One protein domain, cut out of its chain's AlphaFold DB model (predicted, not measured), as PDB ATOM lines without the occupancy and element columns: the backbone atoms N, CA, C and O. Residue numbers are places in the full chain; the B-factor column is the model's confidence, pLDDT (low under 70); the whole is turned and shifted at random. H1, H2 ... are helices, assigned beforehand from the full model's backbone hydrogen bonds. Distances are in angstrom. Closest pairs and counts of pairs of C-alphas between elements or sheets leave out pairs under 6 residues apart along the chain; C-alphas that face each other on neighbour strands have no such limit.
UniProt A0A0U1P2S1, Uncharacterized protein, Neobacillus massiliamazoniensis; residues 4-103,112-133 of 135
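This is residues 4 to 103 and 112 to 133 of the 135 residues of an uncharacterized protein of Neobacillus massiliamazoniensis (UniProt A0A0U1P2S1). Two long helices, H1 and H3, cross as a narrow X, with short H2 at H1's last residues and H4 by itself, touching no helix. Residues 4 to 10 and 112 to 119 stick out. The printed part has 122 residues with four named helices, H1 to H4 in order, and no named strand: all helix, loose, radius of gyration of the C-alphas 17.8 A, spans 51 by 39 by 26 A.

H1, residues 4 to 27, touches H3, residues 56 to 81, with residues 15 to 23 alone, at a steep tilt of 38 degrees, opposite ways; the closest C-alphas, of Ser 19 and Glu 63, are 5.1 A apart. H1 only just touches H2, residues 43 to 52, with 3 pairs of C-alphas within 8 A, the closest Leu 26 and Leu 49 at 6.7 A, about perpendicular at 89 degrees. H4, residues 115 to 133, is apart from H1, H2 and H3. O i to N i+4 pairs are within hydrogen-bond range throughout H3, 18 of 20 in H1, 5 of 6 in H2, 9 of 15 in H4.

H1 begins at C-alpha 4 (272.137, 288.838, 91.393) and spans 35.5 A; H3 spans 37.2 A; H4 ends at C-alpha 133 (286.233, 267.902, 62.838).

Residues 104 to 111 are not printed, with 12.1 A between C-alphas 103 and 112. Residues 112, 113 and 133 have pLDDT under 70.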
ATOM      1  N   ARG A   4     271.196 288.704  92.514       87.50
ATOM      2  CA  ARG A   4     272.137 288.838  91.393       87.50
ATOM      3  C   ARG A   4     273.403 289.583  91.810       87.50
ATOM      4  O   ARG A   4     274.511 289.159  91.490       87.50
ATOM      5  N   LYS A   5     273.272 290.683  92.554       91.94
ATOM      6  CA  LYS A   5     274.437 291.403  93.083       91.94
ATOM      7  C   LYS A   5     275.249 290.569  94.080       91.94
ATOM      8  O   LYS A   5     276.471 290.686  94.072       91.94
ATOM      9  N   ILE A   6     274.605 289.764  94.927       94.19
ATOM     10  CA  ILE A   6     275.303 288.861  95.860       94.19
ATOM     11  C   ILE A   6     276.127 287.841  95.069       94.19
ATOM     12  O   ILE A   6     277.327 287.738  95.299       94.19
ATOM     13  N   PHE A   7     275.509 287.172  94.092       92.25
ATOM     14  CA  PHE A   7     276.165 286.193  93.224       92.25
ATOM     15  C   PHE A   7     277.404 286.767  92.523       92.25
ATOM     16  O   PHE A   7     278.484 286.190  92.602       92.25
ATOM     17  N   LEU A   8     277.283 287.946  91.903       93.81
ATOM     18  CA  LEU A   8     278.402 288.581  91.196       93.81
ATOM     19  C   LEU A   8     279.548 288.998  92.131       93.81
ATOM     20  O   LEU A   8     280.708 288.995  91.725       93.81
ATOM     21  N   ILE A   9     279.242 289.377  93.377       96.06
ATOM     22  CA  ILE A   9     280.274 289.669  94.379       96.06
ATOM     23  C   ILE A   9     280.984 288.380  94.793       96.06
ATOM     24  O   ILE A   9     282.213 288.359  94.818       96.06
ATOM     25  N   GLU A  10     280.230 287.318  95.073       97.06
ATOM     26  CA  GLU A  10     280.794 286.031  95.489       97.06
ATOM     27  C   GLU A  10     281.673 285.417  94.393       97.06
ATOM     28  O   GLU A  10     282.749 284.893  94.672       97.06
ATOM     29  N   LEU A  11     281.289 285.590  93.125       95.81
ATOM     30  CA  LEU A  11     282.081 285.156  91.978       95.81
ATOM     31  C   LEU A  11     283.501 285.741  91.991       95.81
ATOM     32  O   LEU A  11     284.463 285.053  91.658       95.81
ATOM     33  N   HIS A  12     283.669 286.995  92.420       96.56
ATOM     34  CA  HIS A  12     284.999 287.589  92.540       96.56
ATOM     35  C   HIS A  12     285.852 286.957  93.646       96.56
ATOM     36  O   HIS A  12     287.078 286.925  93.495       96.56
ATOM     37  N   GLU A  13     285.240 286.460  94.724       97.00
ATOM     38  CA  GLU A  13     285.962 285.725  95.766       97.00
ATOM     39  C   GLU A  13     286.353 284.330  95.268       97.00
ATOM     40  O   GLU A  13     287.503 283.935  95.445       97.00
ATOM     41  N   ILE A  14     285.463 283.642  94.539       95.81
ATOM     42  CA  ILE A  14     285.776 282.372  93.860       95.81
ATOM     43  C   ILE A  14     286.988 282.550  92.940       95.81
ATOM     44  O   ILE A  14     287.983 281.847  93.094       95.81
ATOM     45  N   ILE A  15     286.960 283.547  92.047       95.62
ATOM     46  CA  ILE A  15     288.065 283.841  91.120       95.62
ATOM     47  C   ILE A  15     289.382 284.081  91.876       95.62
ATOM     48  O   ILE A  15     290.440 283.593  91.471       95.62
ATOM     49  N   LYS A  16     289.339 284.861  92.964       94.06
ATOM     50  CA  LYS A  16     290.522 285.144  93.781       94.06
ATOM     51  C   LYS A  16     291.066 283.860  94.409       94.06
ATOM     52  O   LYS A  16     292.255 283.591  94.252       94.06
ATOM     53  N   ASN A  17     290.217 283.060  95.046       93.81
ATOM     54  CA  ASN A  17     290.634 281.830  95.718       93.81
ATOM     55  C   ASN A  17     291.192 280.806  94.721       93.81
ATOM     56  O   ASN A  17     292.254 280.242  94.968       93.81
ATOM     57  N   SER A  18     290.576 280.650  93.544       91.12
ATOM     58  CA  SER A  18     291.119 279.803  92.474       91.12
ATOM     59  C   SER A  18     292.522 280.239  92.038       91.12
ATOM     60  O   SER A  18     293.382 279.393  91.796       91.12
ATOM     61  N   SER A  19     292.792 281.549  91.966       90.12
ATOM     62  CA  SER A  19     294.137 282.042  91.637       90.12
ATOM     63  C   SER A  19     295.165 281.794  92.752       90.12
ATOM     64  O   SER A  19     296.320 281.496  92.450       90.12
ATOM     65  N   GLU A  20     294.757 281.856  94.024       89.62
ATOM     66  CA  GLU A  20     295.621 281.564  95.180       89.62
ATOM     67  C   GLU A  20     295.985 280.069  95.251       89.62
ATOM     68  O   GLU A  20     297.136 279.724  95.530       89.62
ATOM     69  N   GLU A  21     295.058 279.168  94.906       90.25
ATOM     70  CA  GLU A  21     295.357 277.729  94.838       90.25
ATOM     71  C   GLU A  21     296.425 277.403  93.789       90.25
ATOM     72  O   GLU A  21     297.309 276.574  94.017       90.25
ATOM     73  N   ILE A  22     296.447 278.126  92.668       91.31
ATOM     74  CA  ILE A  22     297.493 277.951  91.653       91.31
ATOM     75  C   ILE A  22     298.868 278.310  92.211       91.31
ATOM     76  O   ILE A  22     299.839 277.598  91.941       91.31
ATOM     77  N   ARG A  23     298.982 279.364  93.031       91.62
ATOM     78  CA  ARG A  23     300.244 279.650  93.732       91.62
ATOM     79  C   ARG A  23     300.661 278.456  94.585       91.62
ATOM     80  O   ARG A  23     301.824 278.056  94.507       91.62
ATOM     81  N   ASN A  24     299.749 277.880  95.371       89.31
ATOM     82  CA  ASN A  24     300.053 276.715  96.210       89.31
ATOM     83  C   ASN A  24     300.566 275.544  95.358       89.31
ATOM     84  O   ASN A  24     301.592 274.936  95.682       89.31
ATOM     85  N   HIS A  25     299.916 275.295  94.219       90.94
ATOM     86  CA  HIS A  25     300.293 274.238  93.285       90.94
ATOM     87  C   HIS A  25     301.659 274.482  92.630       90.94
ATOM     88  O   HIS A  25     302.410 273.534  92.422       90.94
ATOM     89  N   LEU A  26     302.023 275.732  92.343       92.38
ATOM     90  CA  LEU A  26     303.324 276.069  91.755       92.38
ATOM     91  C   LEU A  26     304.471 276.032  92.772       92.38
ATOM     92  O   LEU A  26     305.600 275.695  92.414       92.38
ATOM     93  N   VAL A  27     304.198 276.367  94.036       90.62
ATOM     94  CA  VAL A  27     305.190 276.312  95.124       90.62
ATOM     95  C   VAL A  27     305.476 274.867  95.537       90.62
ATOM     96  O   VAL A  27     306.628 274.523  95.812       90.62
ATOM     97  N   SER A  28     304.451 274.014  95.566       90.50
ATOM     98  CA  SER A  28     304.573 272.604  95.942       90.50
ATOM     99  C   SER A  28     303.810 271.698  94.968       90.50
ATOM    100  O   SER A  28     302.773 271.141  95.337       90.50
ATOM    101  N   PRO A  29     304.312 271.518  93.732       90.44
ATOM    102  CA  PRO A  29     303.620 270.732  92.717       90.44
ATOM    103  C   PRO A  29     303.591 269.244  93.084       90.44
ATOM    104  O   PRO A  29     304.623 268.648  93.432       90.44
ATOM    105  N   SER A  30     302.398 268.667  92.975       89.06
ATOM    106  CA  SER A  30     302.068 267.260  93.192       89.06
ATOM    107  C   SER A  30     300.942 266.859  92.244       89.06
ATOM    108  O   SER A  30     300.116 267.697  91.886       89.06
ATOM    109  N   GLU A  31     300.885 265.583  91.883       83.62
ATOM    110  CA  GLU A  31     299.772 265.013  91.114       83.62
ATOM    111  C   GLU A  31     298.471 265.057  91.935       83.62
ATOM    112  O   GLU A  31     297.404 265.335  91.399       83.62
ATOM    113  N   ASP A  32     298.580 264.901  93.259       85.31
ATOM    114  CA  ASP A  32     297.454 264.941  94.206       85.31
ATOM    115  C   ASP A  32     296.822 266.333  94.366       85.31
ATOM    116  O   ASP A  32     295.757 266.464  94.966       85.31
ATOM    117  N   ASN A  33     297.473 267.385  93.859       84.88
ATOM    118  CA  ASN A  33     296.929 268.742  93.905       84.88
ATOM    119  C   ASN A  33     295.763 268.928  92.919       84.88
ATOM    120  O   ASN A  33     295.000 269.884  93.037       84.88
ATOM    121  N   ILE A  34     295.641 268.048  91.922       85.88
ATOM    122  CA  ILE A  34     294.598 268.120  90.902       85.88
ATOM    123  C   ILE A  34     293.612 266.981  91.138       85.88
ATOM    124  O   ILE A  34     293.960 265.803  91.086       85.88
ATOM    125  N   VAL A  35     292.365 267.360  91.420       85.06
ATOM    126  CA  VAL A  35     291.299 266.425  91.803       85.06
ATOM    127  C   VAL A  35     290.842 265.578  90.619       85.06
ATOM    128  O   VAL A  35     290.554 264.397  90.786       85.06
ATOM    129  N   TRP A  36     290.777 266.167  89.425       86.56
ATOM    130  CA  TRP A  36     290.279 265.479  88.243       86.56
ATOM    131  C   TRP A  36     291.398 264.733  87.522       86.56
ATOM    132  O   TRP A  36     292.375 265.343  87.087       86.56
ATOM    133  N   ASP A  37     291.237 263.416  87.392       86.50
ATOM    134  CA  ASP A  37     292.256 262.515  86.847       86.50
ATOM    135  C   ASP A  37     292.782 262.928  85.465       86.50
ATOM    136  O   ASP A  37     293.985 262.841  85.236       86.50
ATOM    137  N   GLU A  38     291.920 263.433  84.579       88.31
ATOM    138  CA  GLU A  38     292.292 263.855  83.217       88.31
ATOM    139  C   GLU A  38     293.312 265.003  83.199       88.31
ATOM    140  O   GLU A  38     294.104 265.137  82.270       88.31
ATOM    141  N   PHE A  39     293.325 265.829  84.246       89.81
ATOM    142  CA  PHE A  39     294.211 266.987  84.350       89.81
ATOM    143  C   PHE A  39     295.402 266.749  85.272       89.81
ATOM    144  O   PHE A  39     296.165 267.684  85.530       89.81
ATOM    145  N   LYS A  40     295.567 265.534  85.805       92.38
ATOM    146  CA  LYS A  40     296.700 265.232  86.676       92.38
ATOM    147  C   LYS A  40     298.009 265.473  85.943       92.38
ATOM    148  O   LYS A  40     298.214 265.027  84.819       92.38
ATOM    149  N   LEU A  41     298.908 266.167  86.633       92.12
ATOM    150  CA  LEU A  41     300.259 266.368  86.141       92.12
ATOM    151  C   LEU A  41     300.969 265.021  86.059       92.12
ATOM    152  O   LEU A  41     300.874 264.206  86.972       92.12
ATOM    153  N   SER A  42     301.738 264.830  84.999       93.75
ATOM    154  CA  SER A  42     302.707 263.746  84.918       93.75
ATOM    155  C   SER A  42     303.908 263.998  85.838       93.75
ATOM    156  O   SER A  42     304.259 265.142  86.162       93.75
ATOM    157  N   GLU A  43     304.629 262.928  86.183       93.69
ATOM    158  CA  GLU A  43     305.885 263.020  86.936       93.69
ATOM    159  C   GLU A  43     306.896 263.989  86.284       93.69
ATOM    160  O   GLU A  43     307.620 264.715  86.978       93.69
ATOM    161  N   GLU A  44     306.944 264.029  84.946       95.56
ATOM    162  CA  GLU A  44     307.833 264.911  84.183       95.56
ATOM    163  C   GLU A  44     307.454 266.390  84.342       95.56
ATOM    164  O   GLU A  44     308.335 267.231  84.567       95.56
ATOM    165  N   GLU A  45     306.161 266.712  84.294       95.25
ATOM    166  CA  GLU A  45     305.643 268.071  84.489       95.25
ATOM    167  C   GLU A  45     305.869 268.552  85.924       95.25
ATOM    168  O   GLU A  45     306.373 269.660  86.137       95.25
ATOM    169  N   VAL A  46     305.616 267.697  86.922       93.94
ATOM    170  CA  VAL A  46     305.927 267.997  88.329       93.94
ATOM    171  C   VAL A  46     307.423 268.276  88.501       93.94
ATOM    172  O   VAL A  46     307.819 269.250  89.154       93.94
ATOM    173  N   ALA A  47     308.285 267.444  87.909       93.31
ATOM    174  CA  ALA A  47     309.729 267.636  87.963       93.31
ATOM    175  C   ALA A  47     310.179 268.921  87.249       93.31
ATOM    176  O   ALA A  47     311.154 269.546  87.681       93.31
ATOM    177  N   ALA A  48     309.498 269.329  86.174       94.56
ATOM    178  CA  ALA A  48     309.754 270.585  85.479       94.56
ATOM    179  C   ALA A  48     309.374 271.797  86.343       94.56
ATOM    180  O   ALA A  48     310.217 272.671  86.557       94.56
ATOM    181  N   LEU A  49     308.172 271.807  86.931       93.19
ATOM    182  CA  LEU A  49     307.706 272.892  87.801       93.19
ATOM    183  C   LEU A  49     308.633 273.101  89.008       93.19
ATOM    184  O   LEU A  49     309.014 274.233  89.313       93.19
ATOM    185  N   LYS A  50     309.113 272.016  89.634       91.31
ATOM    186  CA  LYS A  50     310.079 272.088  90.753       91.31
ATOM    187  C   LYS A  50     311.397 272.776  90.377       91.31
ATOM    188  O   LYS A  50     312.072 273.330  91.247       91.31
ATOM    189  N   LYS A  51     311.793 272.755  89.099       94.69
ATOM    190  CA  LYS A  51     313.031 273.400  88.621       94.69
ATOM    191  C   LYS A  51     312.872 274.906  88.414       94.69
ATOM    192  O   LYS A  51     313.882 275.605  88.485       94.69
ATOM    193  N   CYS A  52     311.654 275.401  88.189       91.12
ATOM    194  CA  CYS A  52     311.397 276.805  87.863       91.12
ATOM    195  C   CYS A  52     311.716 277.774  89.009       91.12
ATOM    196  O   CYS A  52     312.073 278.914  88.728       91.12
ATOM    197  N   LYS A  53     311.643 277.329  90.275       87.69
ATOM    198  CA  LYS A  53     311.969 278.134  91.473       87.69
ATOM    199  C   LYS A  53     311.369 279.547  91.415       87.69
ATOM    200  O   LYS A  53     312.098 280.534  91.498       87.69
ATOM    201  N   PHE A  54     310.052 279.626  91.237       93.12
ATOM    202  CA  PHE A  54     309.338 280.897  91.143       93.12
ATOM    203  C   PHE A  54     309.584 281.766  92.383       93.12
ATOM    204  O   PHE A  54     309.503 281.280  93.511       93.12
ATOM    205  N   ASP A  55     309.885 283.046  92.169       94.75
ATOM    206  CA  ASP A  55     309.904 284.039  93.240       94.75
ATOM    207  C   ASP A  55     308.507 284.650  93.447       94.75
ATOM    208  O   ASP A  55     307.579 284.422  92.667       94.75
ATOM    209  N   ASP A  56     308.341 285.445  94.505       94.94
ATOM    210  CA  ASP A  56     307.044 286.048  94.830       94.94
ATOM    211  C   ASP A  56     306.527 287.016  93.760       94.94
ATOM    212  O   ASP A  56     305.312 287.195  93.631       94.94
ATOM    213  N   VAL A  57     307.424 287.637  92.988       96.88
ATOM    214  CA  VAL A  57     307.051 288.559  91.911       96.88
ATOM    215  C   VAL A  57     306.476 287.772  90.738       96.88
ATOM    216  O   VAL A  57     305.412 288.129  90.232       96.88
ATOM    217  N   ALA A  58     307.139 286.686  90.341       96.19
ATOM    218  CA  ALA A  58     306.671 285.771  89.311       96.19
ATOM    219  C   ALA A  58     305.345 285.118  89.715       96.19
ATOM    220  O   ALA A  58     304.403 285.134  88.928       96.19
ATOM    221  N   LEU A  59     305.234 284.626  90.954       95.38
ATOM    222  CA  LEU A  59     303.987 284.058  91.470       95.38
ATOM    223  C   LEU A  59     302.850 285.085  91.428       95.38
ATOM    224  O   LEU A  59     301.791 284.787  90.889       95.38
ATOM    225  N   SER A  60     303.083 286.323  91.881       95.69
ATOM    226  CA  SER A  60     302.066 287.383  91.818       95.69
ATOM    227  C   SER A  60     301.649 287.734  90.387       95.69
ATOM    228  O   SER A  60     300.482 288.044  90.137       95.69
ATOM    229  N   ALA A  61     302.588 287.712  89.439       96.75
ATOM    230  CA  ALA A  61     302.280 287.935  88.030       96.75
ATOM    231  C   ALA A  61     301.411 286.804  87.457       96.75
ATOM    232  O   ALA A  61     300.435 287.084  86.758       96.75
ATOM    233  N   ILE A  62     301.727 285.549  87.790       96.12
ATOM    234  CA  ILE A  62     300.943 284.379  87.380       96.12
ATOM    235  C   ILE A  62     299.537 284.445  87.986       96.12
ATOM    236  O   ILE A  62     298.570 284.377  87.237       96.12
ATOM    237  N   GLU A  63     299.406 284.687  89.295       95.12
ATOM    238  CA  GLU A  63     298.110 284.820  89.985       95.12
ATOM    239  C   GLU A  63     297.201 285.856  89.309       95.12
ATOM    240  O   GLU A  63     296.035 285.585  89.034       95.12
ATOM    241  N   LYS A  64     297.740 287.040  88.988       95.94
ATOM    242  CA  LYS A  64     296.978 288.103  88.312       95.94
ATOM    243  C   LYS A  64     296.557 287.715  86.903       95.94
ATOM    244  O   LYS A  64     295.435 288.018  86.514       95.94
ATOM    245  N   THR A  65     297.456 287.077  86.161       96.50
ATOM    246  CA  THR A  65     297.180 286.640  84.789       96.50
ATOM    247  C   THR A  65     296.080 285.589  84.790       96.50
ATOM    248  O   THR A  65     295.107 285.726  84.061       96.50
ATOM    249  N   VAL A  66     296.173 284.590  85.671       95.81
ATOM    250  CA  VAL A  66     295.138 283.559  85.767       95.81
ATOM    251  C   VAL A  66     293.816 284.146  86.253       95.81
ATOM    252  O   VAL A  66     292.771 283.830  85.696       95.81
ATOM    253  N   ARG A  67     293.834 285.050  87.235       95.62
ATOM    254  CA  ARG A  67     292.623 285.752  87.679       95.62
ATOM    255  C   ARG A  67     291.920 286.490  86.536       95.62
ATOM    256  O   ARG A  67     290.694 286.455  86.471       95.62
ATOM    257  N   ASP A  68     292.679 287.150  85.666       97.31
ATOM    258  CA  ASP A  68     292.143 287.812  84.474       97.31
ATOM    259  C   ASP A  68     291.542 286.794  83.492       97.31
ATOM    260  O   ASP A  68     290.399 286.952  83.067       97.31
ATOM    261  N   THR A  69     292.244 285.685  83.232       97.25
ATOM    262  CA  THR A  69     291.739 284.588  82.393       97.25
ATOM    263  C   THR A  69     290.438 283.986  82.931       97.25
ATOM    264  O   THR A  69     289.492 283.818  82.168       97.25
ATOM    265  N   ILE A  70     290.349 283.689  84.233       96.56
ATOM    266  CA  ILE A  70     289.135 283.120  84.846       96.56
ATOM    267  C   ILE A  70     287.976 284.124  84.765       96.56
ATOM    268  O   ILE A  70     286.846 283.740  84.471       96.56
ATOM    269  N   LEU A  71     288.241 285.416  84.995       96.88
ATOM    270  CA  LEU A  71     287.221 286.455  84.838       96.88
ATOM    271  C   LEU A  71     286.694 286.516  83.397       96.88
ATOM    272  O   LEU A  71     285.485 286.626  83.207       96.88
ATOM    273  N   GLY A  72     287.585 286.417  82.404       97.19
ATOM    274  CA  GLY A  72     287.216 286.314  80.991       97.19
ATOM    275  C   GLY A  72     286.347 285.087  80.705       97.19
ATOM    276  O   GLY A  72     285.280 285.225  80.120       97.19
ATOM    277  N   ALA A  73     286.726 283.915  81.219       96.44
ATOM    278  CA  ALA A  73     285.945 282.689  81.045       96.44
ATOM    279  C   ALA A  73     284.514 282.811  81.604       96.44
ATOM    280  O   ALA A  73     283.559 282.408  80.945       96.44
ATOM    281  N   PHE A  74     284.335 283.414  82.787       95.81
ATOM    282  CA  PHE A  74     282.993 283.679  83.320       95.81
ATOM    283  C   PHE A  74     282.218 284.708  82.495       95.81
ATOM    284  O   PHE A  74     281.013 284.552  82.309       95.81
ATOM    285  N   HIS A  75     282.884 285.753  82.001       96.50
ATOM    286  CA  HIS A  75     282.256 286.727  81.111       96.50
ATOM    287  C   HIS A  75     281.721 286.058  79.837       96.50
ATOM    288  O   HIS A  75     280.587 286.322  79.434       96.50
ATOM    289  N   ASP A  76     282.506 285.176  79.229       95.56
ATOM    290  CA  ASP A  76     282.125 284.477  78.002       95.56
ATOM    291  C   ASP A  76     281.005 283.463  78.271       95.56
ATOM    292  O   ASP A  76     280.026 283.407  77.528       95.56
ATOM    293  N   ALA A  77     281.064 282.748  79.400       93.69
ATOM    294  CA  ALA A  77     279.967 281.893  79.847       93.69
ATOM    295  C   ALA A  77     278.660 282.686  80.027       93.69
ATOM    296  O   ALA A  77     277.614 282.274  79.534       93.69
ATOM    297  N   PHE A  78     278.702 283.854  80.675       94.44
ATOM    298  CA  PHE A  78     277.518 284.708  80.825       94.44
ATOM    299  C   PHE A  78     277.038 285.289  79.497       94.44
ATOM    300  O   PHE A  78     275.837 285.442  79.305       94.44
ATOM    301  N   SER A  79     277.948 285.546  78.559       95.31
ATOM    302  CA  SER A  79     277.592 285.981  77.208       95.31
ATOM    303  C   SER A  79     276.777 284.916  76.463       95.31
ATOM    304  O   SER A  79     275.796 285.247  75.791       95.31
ATOM    305  N   LEU A  80     277.119 283.636  76.652       94.38
ATOM    306  CA  LEU A  80     276.314 282.514  76.165       94.38
ATOM    307  C   LEU A  80     274.953 282.441  76.869       94.38
ATOM    308  O   LEU A  80     273.943 282.290  76.184       94.38
ATOM    309  N   LEU A  81     274.890 282.588  78.200       93.50
ATOM    310  CA  LEU A  81     273.610 282.591  78.931       93.50
ATOM    311  C   LEU A  81     272.677 283.711  78.444       93.50
ATOM    312  O   LEU A  81     271.501 283.466  78.200       93.50
ATOM    313  N   ASP A  82     273.215 284.913  78.241       93.38
ATOM    314  CA  ASP A  82     272.458 286.098  77.828       93.38
ATOM    315  C   ASP A  82     272.133 286.126  76.317       93.38
ATOM    316  O   ASP A  82     271.516 287.081  75.840       93.38
ATOM    317  N   ALA A  83     272.542 285.100  75.556       94.25
ATOM    318  CA  ALA A  83     272.372 285.003  74.101       94.25
ATOM    319  C   ALA A  83     273.002 286.165  73.310       94.25
ATOM    320  O   ALA A  83     272.514 286.550  72.245       94.25
ATOM    321  N   VAL A  84     274.079 286.761  73.830       94.44
ATOM    322  CA  VAL A  84     274.824 287.819  73.122       94.44
ATOM    323  C   VAL A  84     275.953 287.258  72.250       94.44
ATOM    324  O   VAL A  84     276.545 287.995  71.462       94.44
ATOM    325  N   THR A  85     276.217 285.957  72.368       92.69
ATOM    326  CA  THR A  85     277.124 285.156  71.535       92.69
ATOM    327  C   THR A  85     276.500 283.786  71.259       92.69
ATOM    328  O   THR A  85     275.757 283.278  72.100       92.69
ATOM    329  N   ASP A  86     276.826 283.177  70.118       92.44
ATOM    330  CA  ASP A  86     276.374 281.826  69.754       92.44
ATOM    331  C   ASP A  86     277.384 280.745  70.210       92.44
ATOM    332  O   ASP A  86     278.589 281.007  70.222       92.44
ATOM    333  N   PRO A  87     276.928 279.526  70.563       92.75
ATOM    334  CA  PRO A  87     277.790 278.360  70.746       92.75
ATOM    335  C   PRO A  87     278.643 278.046  69.508       92.75
ATOM    336  O   PRO A  87     278.135 278.008  68.391       92.75
ATOM    337  N   GLU A  88     279.929 277.757  69.718       89.88
ATOM    338  CA  GLU A  88     280.875 277.491  68.619       89.88
ATOM    339  C   GLU A  88     281.118 275.997  68.352       89.88
ATOM    340  O   GLU A  88     281.456 275.621  67.236       89.88
ATOM    341  N   VAL A  89     280.978 275.144  69.374       86.81
ATOM    342  CA  VAL A  89     281.377 273.720  69.315       86.81
ATOM    343  C   VAL A  89     280.216 272.795  68.936       86.81
ATOM    344  O   VAL A  89     280.432 271.706  68.417       86.81
ATOM    345  N   VAL A  90     278.977 273.200  69.211       86.25
ATOM    346  CA  VAL A  90     277.791 272.368  68.973       86.25
ATOM    347  C   VAL A  90     277.041 272.899  67.760       86.25
ATOM    348  O   VAL A  90     276.737 274.089  67.695       86.25
ATOM    349  N   GLU A  91     276.707 272.015  66.816       84.94
ATOM    350  CA  GLU A  91     275.878 272.377  65.667       84.94
ATOM    351  C   GLU A  91     274.464 272.744  66.127       84.94
ATOM    352  O   GLU A  91     273.760 271.961  66.773       84.94
ATOM    353  N   LEU A  92     274.050 273.959  65.781       84.75
ATOM    354  CA  LEU A  92     272.737 274.476  66.114       84.75
ATOM    355  C   LEU A  92     271.773 274.221  64.959       84.75
ATOM    356  O   LEU A  92     271.989 274.677  63.837       84.75
ATOM    357  N   TYR A  93     270.667 273.541  65.253       81.62
ATOM    358  CA  TYR A  93     269.570 273.399  64.295       81.62
ATOM    359  C   TYR A  93     268.744 274.692  64.156       81.62
ATOM    360  O   TYR A  93     268.152 274.914  63.102       81.62
ATOM    361  N   ASP A  94     268.736 275.545  65.189       88.31
ATOM    362  CA  ASP A  94     267.980 276.802  65.287       88.31
ATOM    363  C   ASP A  94     268.794 277.892  66.015       88.31
ATOM    364  O   ASP A  94     269.842 277.618  66.592       88.31
ATOM    365  N   THR A  95     268.318 279.146  66.009       90.94
ATOM    366  CA  THR A  95     268.973 280.264  66.716       90.94
ATOM    367  C   THR A  95     269.112 279.990  68.215       90.94
ATOM    368  O   THR A  95     268.136 279.639  68.878       90.94
ATOM    369  N   TRP A  96     270.308 280.224  68.761       93.81
ATOM    370  CA  TRP A  96     270.555 280.165  70.196       93.81
ATOM    371  C   TRP A  96     269.847 281.317  70.920       93.81
ATOM    372  O   TRP A  96     270.032 282.486  70.591       93.81
ATOM    373  N   LEU A  97     269.014 280.983  71.906       93.94
ATOM    374  CA  LEU A  97     268.223 281.959  72.667       93.94
ATOM    375  C   LEU A  97     268.741 282.172  74.094       93.94
ATOM    376  O   LEU A  97     268.090 282.869  74.872       93.94
ATOM    377  N   GLY A  98     269.901 281.601  74.428       92.25
ATOM    378  CA  GLY A  98     270.467 281.684  75.768       92.25
ATOM    379  C   GLY A  98     269.810 280.734  76.760       92.25
ATOM    380  O   GLY A  98     268.977 279.894  76.413       92.25
ATOM    381  N   LEU A  99     270.192 280.895  78.023       89.75
ATOM    382  CA  LEU A  99     269.641 280.167  79.160       89.75
ATOM    383  C   LEU A  99     269.198 281.164  80.226       89.75
ATOM    384  O   LEU A  99     269.856 282.169  80.482       89.75
ATOM    385  N   THR A 100     268.086 280.864  80.889       83.50
ATOM    386  CA  THR A 100     267.626 281.629  82.051       83.50
ATOM    387  C   THR A 100     267.824 280.789  83.301       83.50
ATOM    388  O   THR A 100     267.263 279.703  83.401       83.50
ATOM    389  N   LEU A 101     268.598 281.304  84.256       77.94
ATOM    390  CA  LEU A 101     268.677 280.739  85.601       77.94
ATOM    391  C   LEU A 101     267.566 281.358  86.456       77.94
ATOM    392  O   LEU A 101     267.527 282.578  86.637       77.94
ATOM    393  N   SER A 102     266.662 280.524  86.959       76.56
ATOM    394  CA  SER A 102     265.609 280.909  87.901       76.56
ATOM    395  C   SER A 102     265.998 280.556  89.334       76.56
ATOM    396  O   SER A 102     266.753 279.619  89.582       76.56
ATOM    397  N   GLU A 103     265.493 281.332  90.295       75.38
ATOM    398  CA  GLU A 103     265.588 280.944  91.701       75.38
ATOM    399  C   GLU A 103     264.733 279.688  91.936       75.38
ATOM    400  O   GLU A 103     263.609 279.644  91.425       75.38
ATOM    401  N   GLU A 112     266.134 268.489  89.574       61.47
ATOM    402  CA  GLU A 112     267.055 269.300  88.777       61.47
ATOM    403  C   GLU A 112     268.484 268.849  89.090       61.47
ATOM    404  O   GLU A 112     268.957 268.976  90.221       61.47
ATOM    405  N   GLY A 113     269.154 268.252  88.099       64.25
ATOM    406  CA  GLY A 113     270.576 267.943  88.191       64.25
ATOM    407  C   GLY A 113     271.361 269.199  88.559       64.25
ATOM    408  O   GLY A 113     271.045 270.313  88.130       64.25
ATOM    409  N   PHE A 114     272.358 269.054  89.425       75.94
ATOM    410  CA  PHE A 114     273.142 270.205  89.836       75.94
ATOM    411  C   PHE A 114     274.183 270.531  88.764       75.94
ATOM    412  O   PHE A 114     275.042 269.708  88.459       75.94
ATOM    413  N   LEU A 115     274.184 271.776  88.271       82.81
ATOM    414  CA  LEU A 115     275.128 272.239  87.238       82.81
ATOM    415  C   LEU A 115     276.608 271.969  87.574       82.81
ATOM    416  O   LEU A 115     277.431 271.836  86.674       82.81
ATOM    417  N   HIS A 116     276.966 271.909  88.862       81.81
ATOM    418  CA  HIS A 116     278.339 271.633  89.291       81.81
ATOM    419  C   HIS A 116     278.752 270.158  89.169       81.81
ATOM    420  O   HIS A 116     279.949 269.891  89.140       81.81
ATOM    421  N   ASP A 117     277.799 269.228  89.106       82.12
ATOM    422  CA  ASP A 117     278.069 267.818  88.812       82.12
ATOM    423  C   ASP A 117     278.117 267.615  87.290       82.12
ATOM    424  O   ASP A 117     279.079 267.063  86.756       82.12
ATOM    425  N   GLU A 118     277.139 268.178  86.574       87.06
ATOM    426  CA  GLU A 118     277.019 268.047  85.115       87.06
ATOM    427  C   GLU A 118     278.200 268.664  84.346       87.06
ATOM    428  O   GLU A 118     278.546 268.189  83.265       87.06
ATOM    429  N   VAL A 119     278.864 269.691  84.895       87.56
ATOM    430  CA  VAL A 119     280.018 270.335  84.237       87.56
ATOM    431  C   VAL A 119     281.192 269.376  84.007       87.56
ATOM    432  O   VAL A 119     281.897 269.512  83.008       87.56
ATOM    433  N   TYR A 120     281.411 268.405  84.902       86.12
ATOM    434  CA  TYR A 120     282.481 267.417  84.741       86.12
ATOM    435  C   TYR A 120     282.103 266.347  83.718       86.12
ATOM    436  O   TYR A 120     282.936 265.966  82.895       86.12
ATOM    437  N   ASP A 121     280.846 265.905  83.733       86.44
ATOM    438  CA  ASP A 121     280.342 264.908  82.788       86.44
ATOM    439  C   ASP A 121     280.339 265.451  81.349       86.44
ATOM    440  O   ASP A 121     280.750 264.757  80.417       86.44
ATOM    441  N   ALA A 122     279.993 266.732  81.176       89.38
ATOM    442  CA  ALA A 122     279.934 267.408  79.879       89.38
ATOM    443  C   ALA A 122     281.290 267.523  79.149       89.38
ATOM    444  O   ALA A 122     281.328 267.840  77.958       89.38
ATOM    445  N   TYR A 123     282.420 267.271  79.820       89.81
ATOM    446  CA  TYR A 123     283.738 267.324  79.178       89.81
ATOM    447  C   TYR A 123     283.928 266.269  78.098       89.81
ATOM    448  O   TYR A 123     284.527 266.564  77.064       89.81
ATOM    449  N   TRP A 124     283.419 265.056  78.310       89.94
ATOM    450  CA  TRP A 124     283.553 264.001  77.309       89.94
ATOM    451  C   TRP A 124     282.741 264.332  76.059       89.94
ATOM    452  O   TRP A 124     283.276 264.237  74.956       89.94
ATOM    453  N   ASP A 125     281.524 264.849  76.237       91.44
ATOM    454  CA  ASP A 125     280.699 265.342  75.134       91.44
ATOM    455  C   ASP A 125     281.413 266.466  74.370       91.44
ATOM    456  O   ASP A 125     281.501 266.434  73.142       91.44
ATOM    457  N   TRP A 126     281.988 267.446  75.078       92.12
ATOM    458  CA  TRP A 126     282.782 268.513  74.458       92.12
ATOM    459  C   TRP A 126     283.988 267.971  73.675       92.12
ATOM    460  O   TRP A 126     284.223 268.389  72.537       92.12
ATOM    461  N   SER A 127     284.739 267.041  74.267       89.94
ATOM    462  CA  SER A 127     285.930 266.439  73.660       89.94
ATOM    463  C   SER A 127     285.570 265.698  72.372       89.94
ATOM    464  O   SER A 127     286.205 265.899  71.336       89.94
ATOM    465  N   GLU A 128     284.492 264.912  72.389       90.00
ATOM    466  CA  GLU A 128     283.974 264.243  71.196       90.00
ATOM    467  C   GLU A 128     283.575 265.239  70.105       90.00
ATOM    468  O   GLU A 128     283.935 265.041  68.947       90.00
ATOM    469  N   GLN A 129     282.859 266.315  70.446       88.44
ATOM    470  CA  GLN A 129     282.441 267.316  69.458       88.44
ATOM    471  C   GLN A 129     283.636 268.017  68.806       88.44
ATOM    472  O   GLN A 129     283.637 268.202  67.595       88.44
ATOM    473  N   ARG A 130     284.683 268.349  69.572       85.19
ATOM    474  CA  ARG A 130     285.892 268.969  69.007       85.19
ATOM    475  C   ARG A 130     286.701 268.038  68.111       85.19
ATOM    476  O   ARG A 130     287.309 268.515  67.159       85.19
ATOM    477  N   ASN A 131     286.720 266.743  68.414       83.88
ATOM    478  CA  ASN A 131     287.503 265.770  67.654       83.88
ATOM    479  C   ASN A 131     286.779 265.273  66.389       83.88
ATOM    480  O   ASN A 131     287.425 264.720  65.506       83.88
ATOM    481  N   LYS A 132     285.458 265.488  66.258       73.19
ATOM    482  CA  LYS A 132     284.696 265.143  65.038       73.19
ATOM    483  C   LYS A 132     285.149 265.898  63.788       73.19
ATOM    484  O   LYS A 132     284.951 265.388  62.691       73.19
ATOM    485  N   ASP A 133     285.746 267.076  63.948       58.72
ATOM    486  CA  ASP A 133     286.233 267.902  62.838       58.72
ATOM    487  C   ASP A 133     287.661 267.526  62.373       58.72
ATOM    488  O   ASP A 133     288.172 268.124  61.423       58.72
TER     489      ASP A 133